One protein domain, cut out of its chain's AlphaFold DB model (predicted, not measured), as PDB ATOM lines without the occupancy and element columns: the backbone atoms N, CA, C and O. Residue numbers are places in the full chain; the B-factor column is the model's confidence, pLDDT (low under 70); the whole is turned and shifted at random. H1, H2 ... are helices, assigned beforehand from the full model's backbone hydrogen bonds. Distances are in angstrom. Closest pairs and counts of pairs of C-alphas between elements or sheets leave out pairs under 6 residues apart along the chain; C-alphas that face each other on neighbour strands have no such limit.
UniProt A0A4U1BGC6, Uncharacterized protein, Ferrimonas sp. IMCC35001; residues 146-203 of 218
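What this domain is: This is residues 146 to 203 of the 218 residues of an uncharacterized protein of Ferrimonas sp. IMCC35001 (UniProt A0A4U1BGC6). One long helix, H1, makes the long axis of an elongated body, and the short helix H2 folds back beside its later part as a helical hairpin. The stretch after H2, residues 185 to 203, has no named element and wraps round H1, passing from the side where H2 lies to other sides of the long helix. The printed part has 58 residues with two named helices, H1 then H2, and no named strand; its class is all helix. It is only just compact, close to loose, with a radius of gyration of the C-alphas of 11.9 A, and the C-alphas span 38 by 22 by 19 A.

Where its parts are: H1, residues 147 to 171, is 36.2 A long from first to last C-alpha. It begins at C-alpha 147 at (38.064, 33.651, 33.307) and ends at C-alpha 171 at (18.761, 46.851, 5.733). H2, residues 176 to 184, is 12.4 A long and ends at C-alpha 184 at (28.761, 30.492, 13.910).

How they stand to each other: H1 touches H2 with its residues 161 to 168 alone. The closest C-alphas of the two helices are those of Arg 161 and Leu 182, 5.9 A apart. The helices run opposite ways at a shallow tilt of 28 degrees, with their centres 12.7 A apart. A tight link of 4 residues joins them, and they form a hairpin. In both H1 and H2 every O i to N i+4 pair is within hydrogen-bond range.

The domain as a whole: The two C-alphas farthest apart are those of Ser 146 and Asp 172, at 38.9 A. Residues 171 to 176 stand free. The printed part has no cut. The mean pLDDT of the printed part is 81.0, and residues 199 to 203 are under 70.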
ATOM      1  N   SER A 146      42.301  33.173  30.879       84.31
ATOM      2  CA  SER A 146      41.738  33.500  32.183       84.31
ATOM      3  C   SER A 146      40.213  33.612  32.093       84.31
ATOM      4  O   SER A 146      39.662  33.922  31.037       84.31
ATOM      5  N   LYS A 147      39.520  33.442  33.226       85.62
ATOM      6  CA  LYS A 147      38.064  33.651  33.307       85.62
ATOM      7  C   LYS A 147      37.647  35.058  32.857       85.62
ATOM      8  O   LYS A 147      36.572  35.245  32.301       85.62
ATOM      9  N   LYS A 148      38.504  36.059  33.087       83.69
ATOM     10  CA  LYS A 148      38.262  37.432  32.629       83.69
ATOM     11  C   LYS A 148      38.251  37.513  31.100       83.69
ATOM     12  O   LYS A 148      37.347  38.112  30.530       83.69
ATOM     13  N   ASP A 149      39.235  36.900  30.453       84.69
ATOM     14  CA  ASP A 149      39.352  36.904  28.992       84.69
ATOM     15  C   ASP A 149      38.213  36.118  28.334       84.69
ATOM     16  O   ASP A 149      37.693  36.517  27.296       84.69
ATOM     17  N   GLU A 150      37.807  35.007  28.947       85.31
ATOM     18  CA  GLU A 150      36.658  34.218  28.506       85.31
ATOM     19  C   GLU A 150      35.364  35.038  28.560       85.31
ATOM     20  O   GLU A 150      34.648  35.115  27.560       85.31
ATOM     21  N   ASN A 151      35.129  35.744  29.670       84.88
ATOM     22  CA  ASN A 151      34.002  36.664  29.807       84.88
ATOM     23  C   ASN A 151      34.043  37.772  28.747       84.88
ATOM     24  O   ASN A 151      33.031  38.024  28.098       84.88
ATOM     25  N   TYR A 152      35.202  38.409  28.539       87.00
ATOM     26  CA  TYR A 152      35.368  39.423  27.494       87.00
ATOM     27  C   TYR A 152      34.986  38.875  26.119       87.00
ATOM     28  O   TYR A 152      34.214  39.502  25.401       87.00
ATOM     29  N   ARG A 153      35.503  37.697  25.754       87.06
ATOM     30  CA  ARG A 153      35.227  37.080  24.454       87.06
ATOM     31  C   ARG A 153      33.752  36.750  24.283       87.06
ATOM     32  O   ARG A 153      33.213  37.027  23.220       87.06
ATOM     33  N   ASN A 154      33.108  36.192  25.308       86.94
ATOM     34  CA  ASN A 154      31.676  35.901  25.281       86.94
ATOM     35  C   ASN A 154      30.857  37.179  25.058       86.94
ATOM     36  O   ASN A 154      30.068  37.260  24.124       86.94
ATOM     37  N   ILE A 155      31.139  38.216  25.845       86.62
ATOM     38  CA  ILE A 155      30.490  39.524  25.731       86.62
ATOM     39  C   ILE A 155      30.719  40.140  24.343       86.62
ATOM     40  O   ILE A 155      29.783  40.625  23.712       86.62
ATOM     41  N   PHE A 156      31.956  40.107  23.841       87.50
ATOM     42  CA  PHE A 156      32.302  40.650  22.530       87.50
ATOM     43  C   PHE A 156      31.576  39.913  21.398       87.50
ATOM     44  O   PHE A 156      31.082  40.555  20.474       87.50
ATOM     45  N   ARG A 157      31.488  38.579  21.471       88.44
ATOM     46  CA  ARG A 157      30.755  37.758  20.499       88.44
ATOM     47  C   ARG A 157      29.266  38.082  20.504       88.44
ATOM     48  O   ARG A 157      28.716  38.317  19.434       88.44
ATOM     49  N   GLY A 158      28.638  38.178  21.675       88.31
ATOM     50  CA  GLY A 158      27.230  38.563  21.772       88.31
ATOM     51  C   GLY A 158      26.972  39.972  21.236       88.31
ATOM     52  O   GLY A 158      26.071  40.163  20.426       88.31
ATOM     53  N   TRP A 159      27.833  40.938  21.567       87.19
ATOM     54  CA  TRP A 159      27.763  42.285  20.993       87.19
ATOM     55  C   TRP A 159      27.908  42.283  19.460       87.19
ATOM     56  O   TRP A 159      27.122  42.924  18.764       87.19
ATOM     57  N   LEU A 160      28.865  41.529  18.908       87.38
ATOM     58  CA  LEU A 160      29.060  41.407  17.458       87.38
ATOM     59  C   LEU A 160      27.854  40.751  16.770       87.38
ATOM     60  O   LEU A 160      27.431  41.201  15.704       87.38
ATOM     61  N   ARG A 161      27.284  39.714  17.391       88.81
ATOM     62  CA  ARG A 161      26.062  39.041  16.944       88.81
ATOM     63  C   ARG A 161      24.896  40.030  16.880       88.81
ATOM     64  O   ARG A 161      24.204  40.075  15.868       88.81
ATOM     65  N   THR A 162      24.731  40.872  17.898       88.38
ATOM     66  CA  THR A 162      23.723  41.938  17.922       88.38
ATOM     67  C   THR A 162      23.933  42.961  16.806       88.38
ATOM     68  O   THR A 162      22.976  43.290  16.114       88.38
ATOM     69  N   VAL A 163      25.168  43.421  16.567       86.56
ATOM     70  CA  VAL A 163      25.476  44.347  15.458       86.56
ATOM     71  C   VAL A 163      25.076  43.741  14.111       86.56
ATOM     72  O   VAL A 163      24.392  44.394  13.323       86.56
ATOM     73  N   LEU A 164      25.480  42.494  13.849       86.75
ATOM     74  CA  LEU A 164      25.166  41.783  12.606       86.75
ATOM     75  C   LEU A 164      23.660  41.590  12.427       86.75
ATOM     76  O   LEU A 164      23.127  41.886  11.360       86.75
ATOM     77  N   TYR A 165      22.984  41.131  13.481       87.69
ATOM     78  CA  TYR A 165      21.540  40.936  13.491       87.69
ATOM     79  C   TYR A 165      20.797  42.248  13.218       87.69
ATOM     80  O   TYR A 165      20.001  42.316  12.284       87.69
ATOM     81  N   SER A 166      21.112  43.318  13.952       87.62
ATOM     82  CA  SER A 166      20.503  44.634  13.742       87.62
ATOM     83  C   SER A 166      20.734  45.160  12.331       87.62
ATOM     84  O   SER A 166      19.826  45.738  11.738       87.62
ATOM     85  N   HIS A 167      21.917  44.934  11.756       84.44
ATOM     86  CA  HIS A 167      22.194  45.380  10.398       84.44
ATOM     87  C   HIS A 167      21.374  44.613   9.354       84.44
ATOM     88  O   HIS A 167      20.816  45.240   8.452       84.44
ATOM     89  N   LEU A 168      21.251  43.288   9.491       83.69
ATOM     90  CA  LEU A 168      20.428  42.453   8.609       83.69
ATOM     91  C   LEU A 168      18.950  42.858   8.652       83.69
ATOM     92  O   LEU A 168      18.352  43.058   7.598       83.69
ATOM     93  N   GLU A 169      18.398  43.050   9.851       85.75
ATOM     94  CA  GLU A 169      16.998  43.446  10.043       85.75
ATOM     95  C   GLU A 169      16.711  44.857   9.504       85.75
ATOM     96  O   GLU A 169      15.692  45.086   8.861       85.75
ATOM     97  N   MET A 170      17.612  45.821   9.729       83.62
ATOM     98  CA  MET A 170      17.390  47.210   9.306       83.62
ATOM     99  C   MET A 170      17.583  47.447   7.809       83.62
ATOM    100  O   MET A 170      17.013  48.391   7.264       83.62
ATOM    101  N   THR A 171      18.434  46.657   7.154       79.19
ATOM    102  CA  THR A 171      18.761  46.851   5.733       79.19
ATOM    103  C   THR A 171      17.973  45.938   4.798       79.19
ATOM    104  O   THR A 171      18.131  46.071   3.587       79.19
ATOM    105  N   ASP A 172      17.141  45.036   5.339       70.06
ATOM    106  CA  ASP A 172      16.459  43.960   4.595       70.06
ATOM    107  C   ASP A 172      17.431  43.184   3.680       70.06
ATOM    108  O   ASP A 172      17.138  42.802   2.546       70.06
ATOM    109  N   ASN A 173      18.668  43.015   4.155       70.69
ATOM    110  CA  ASN A 173      19.744  42.420   3.378       70.69
ATOM    111  C   ASN A 173      19.719  40.893   3.532       70.69
ATOM    112  O   ASN A 173      19.811  40.358   4.634       70.69
ATOM    113  N   ASN A 174      19.664  40.173   2.411       72.25
ATOM    114  CA  ASN A 174      19.714  38.709   2.371       72.25
ATOM    115  C   ASN A 174      21.137  38.156   2.209       72.25
ATOM    116  O   ASN A 174      21.344  37.151   1.536       72.25
ATOM    117  N   SER A 175      22.127  38.798   2.834       80.50
ATOM    118  CA  SER A 175      23.512  38.323   2.817       80.50
ATOM    119  C   SER A 175      23.626  36.943   3.478       80.50
ATOM    120  O   SER A 175      23.531  36.814   4.701       80.50
ATOM    121  N   GLU A 176      23.853  35.910   2.663       82.44
ATOM    122  CA  GLU A 176      24.068  34.533   3.124       82.44
ATOM    123  C   GLU A 176      25.270  34.445   4.065       82.44
ATOM    124  O   GLU A 176      25.175  33.830   5.121       82.44
ATOM    125  N   LEU A 177      26.360  35.146   3.737       78.75
ATOM    126  CA  LEU A 177      27.571  35.201   4.556       78.75
ATOM    127  C   LEU A 177      27.307  35.779   5.948       78.75
ATOM    128  O   LEU A 177      27.768  35.233   6.945       78.75
ATOM    129  N   ALA A 178      26.572  36.888   6.034       80.00
ATOM    130  CA  ALA A 178      26.267  37.492   7.323       80.00
ATOM    131  C   ALA A 178      25.388  36.569   8.182       80.00
ATOM    132  O   ALA A 178      25.593  36.498   9.391       80.00
ATOM    133  N   ARG A 179      24.451  35.828   7.570       83.75
ATOM    134  CA  ARG A 179      23.621  34.828   8.264       83.75
ATOM    135  C   ARG A 179      24.428  33.601   8.694       83.75
ATOM    136  O   ARG A 179      24.247  33.130   9.814       83.75
ATOM    137  N   ASP A 180      25.323  33.116   7.839       84.25
ATOM    138  CA  ASP A 180      26.243  32.021   8.147       84.25
ATOM    139  C   ASP A 180      27.160  32.398   9.318       84.25
ATOM    140  O   ASP A 180      27.182  31.714  10.340       84.25
ATOM    141  N   LEU A 181      27.801  33.567   9.255       84.00
ATOM    142  CA  LEU A 181      28.622  34.090  10.342       84.00
ATOM    143  C   LEU A 181      27.817  34.262  11.639       84.00
ATOM    144  O   LEU A 181      28.277  33.864  12.708       84.00
ATOM    145  N   LEU A 182      26.599  34.808  11.560       86.75
ATOM    146  CA  LEU A 182      25.706  34.948  12.714       86.75
ATOM    147  C   LEU A 182      25.383  33.593  13.366       86.75
ATOM    148  O   LEU A 182      25.218  33.529  14.584       86.75
ATOM    149  N   SER A 183      25.297  32.523  12.569       85.69
ATOM    150  CA  SER A 183      25.062  31.160  13.057       85.69
ATOM    151  C   SER A 183      26.288  30.532  13.728       85.69
ATOM    152  O   SER A 183      26.133  29.665  14.582       85.69
ATOM    153  N   GLN A 184      27.492  30.994  13.377       85.12
ATOM    154  CA  GLN A 184      28.761  30.492  13.910       85.12
ATOM    155  C   GLN A 184      29.238  31.255  15.156       85.12
ATOM    156  O   GLN A 184      30.022  30.724  15.943       85.12
ATOM    157  N   ILE A 185      28.782  32.497  15.358       87.12
ATOM    158  CA  ILE A 185      29.118  33.287  16.548       87.12
ATOM    159  C   ILE A 185      28.282  32.801  17.736       87.12
ATOM    160  O   ILE A 185      27.148  33.238  17.942       87.12
ATOM    161  N   ASP A 186      28.879  31.918  18.533       84.31
ATOM    162  CA  ASP A 186      28.295  31.430  19.782       84.31
ATOM    163  C   ASP A 186      28.548  32.397  20.951       84.31
ATOM    164  O   ASP A 186      29.653  32.924  21.137       84.31
ATOM    165  N   SER A 187      27.513  32.657  21.742       84.81
ATOM    166  CA  SER A 187      27.551  33.566  22.883       84.81
ATOM    167  C   SER A 187      26.409  33.261  23.843       84.81
ATOM    168  O   SER A 187      25.253  33.218  23.438       84.81
ATOM    169  N   GLU A 188      26.725  33.148  25.132       84.00
ATOM    170  CA  GLU A 188      25.712  33.113  26.199       84.00
ATOM    171  C   GLU A 188      25.149  34.511  26.506       84.00
ATOM    172  O   GLU A 188      24.171  34.654  27.235       84.00
ATOM    173  N   TYR A 189      25.807  35.559  26.004       80.69
ATOM    174  CA  TYR A 189      25.353  36.935  26.133       80.69
ATOM    175  C   TYR A 189      24.446  37.309  24.955       80.69
ATOM    176  O   TYR A 189      24.911  37.332  23.810       80.69
ATOM    177  N   ASP A 190      23.194  37.651  25.259       75.69
ATOM    178  CA  ASP A 190      22.237  38.241  24.323       75.69
ATOM    179  C   ASP A 190      22.250  39.768  24.470       75.69
ATOM    180  O   ASP A 190      21.858  40.311  25.505       75.69
ATOM    181  N   GLY A 191      22.727  40.470  23.439       73.88
ATOM    182  CA  GLY A 191      22.693  41.932  23.395       73.88
ATOM    183  C   GLY A 191      21.348  42.472  22.902       73.88
ATOM    184  O   GLY A 191      20.641  41.817  22.134       73.88
ATOM    185  N   GLU A 192      21.007  43.693  23.309       80.88
ATOM    186  CA  GLU A 192      19.771  44.372  22.903       80.88
ATOM    187  C   GLU A 192      19.839  44.884  21.460       80.88
ATOM    188  O   GLU A 192      20.881  45.341  20.998       80.88
ATOM    189  N   PHE A 193      18.715  44.843  20.738       82.69
ATOM    190  CA  PHE A 193      18.648  45.335  19.362       82.69
ATOM    191  C   PHE A 193      19.123  46.793  19.249       82.69
ATOM    192  O   PHE A 193      18.596  47.693  19.904       82.69
ATOM    193  N   MET A 194      20.075  47.040  18.349       83.69
ATOM    194  CA  MET A 194      20.593  48.373  18.060       83.69
ATOM    195  C   MET A 194      19.733  49.049  16.995       83.69
ATOM    196  O   MET A 194      19.755  48.650  15.834       83.69
ATOM    197  N   GLY A 195      19.009  50.104  17.380       78.62
ATOM    198  CA  GLY A 195      18.248  50.935  16.435       78.62
ATOM    199  C   GLY A 195      19.122  51.777  15.499       78.62
ATOM    200  O   GLY A 195      18.643  52.243  14.472       78.62
ATOM    201  N   GLU A 196      20.401  51.958  15.841       79.69
ATOM    202  CA  GLU A 196      21.409  52.648  15.031       79.69
ATOM    203  C   GLU A 196      22.756  51.894  15.131       79.69
ATOM    204  O   GLU A 196      23.665  52.326  15.846       79.69
ATOM    205  N   PRO A 197      22.904  50.728  14.469       76.81
ATOM    206  CA  PRO A 197      24.134  49.945  14.522       76.81
ATOM    207  C   PRO A 197      25.298  50.704  13.854       76.81
ATOM    208  O   PRO A 197      25.069  51.589  13.022       76.81
ATOM    209  N   PRO A 198      26.566  50.361  14.172       74.19
ATOM    210  CA  PRO A 198      27.731  50.972  13.539       74.19
ATOM    211  C   PRO A 198      27.630  50.976  12.010       74.19
ATOM    212  O   PRO A 198      27.377  49.948  11.388       74.19
ATOM    213  N   SER A 199      27.884  52.132  11.396       63.84
ATOM    214  CA  SER A 199      27.687  52.354   9.955       63.84
ATOM    215  C   SER A 199      28.684  51.630   9.044       63.84
ATOM    216  O   SER A 199      28.534  51.664   7.823       63.84
ATOM    217  N   LEU A 200      29.714  51.001   9.611       56.97
ATOM    218  CA  LEU A 200      30.692  50.219   8.867       56.97
ATOM    219  C   LEU A 200      31.171  49.034   9.703       56.97
ATOM    220  O   LEU A 200      31.872  49.206  10.702       56.97
ATOM    221  N   LEU A 201      30.861  47.836   9.222       61.19
ATOM    222  CA  LEU A 201      31.470  46.584   9.643       61.19
ATOM    223  C   LEU A 201      32.237  46.018   8.443       61.19
ATOM    224  O   LEU A 201      31.652  45.770   7.392       61.19
ATOM    225  N   LEU A 202      33.555  45.854   8.574       51.56
ATOM    226  CA  LEU A 202      34.384  45.238   7.537       51.56
ATOM    227  C   LEU A 202      34.601  43.768   7.889       51.56
ATOM    228  O   LEU A 202      35.356  43.458   8.809       51.56
ATOM    229  N   LEU A 203      33.944  42.884   7.145       54.59
ATOM    230  CA  LEU A 203      34.179  41.444   7.174       54.59
ATOM    231  C   LEU A 203      35.070  41.106   5.979       54.59
ATOM    232  O   LEU A 203      34.663  41.298   4.836       54.59
TER     233      LEU A 203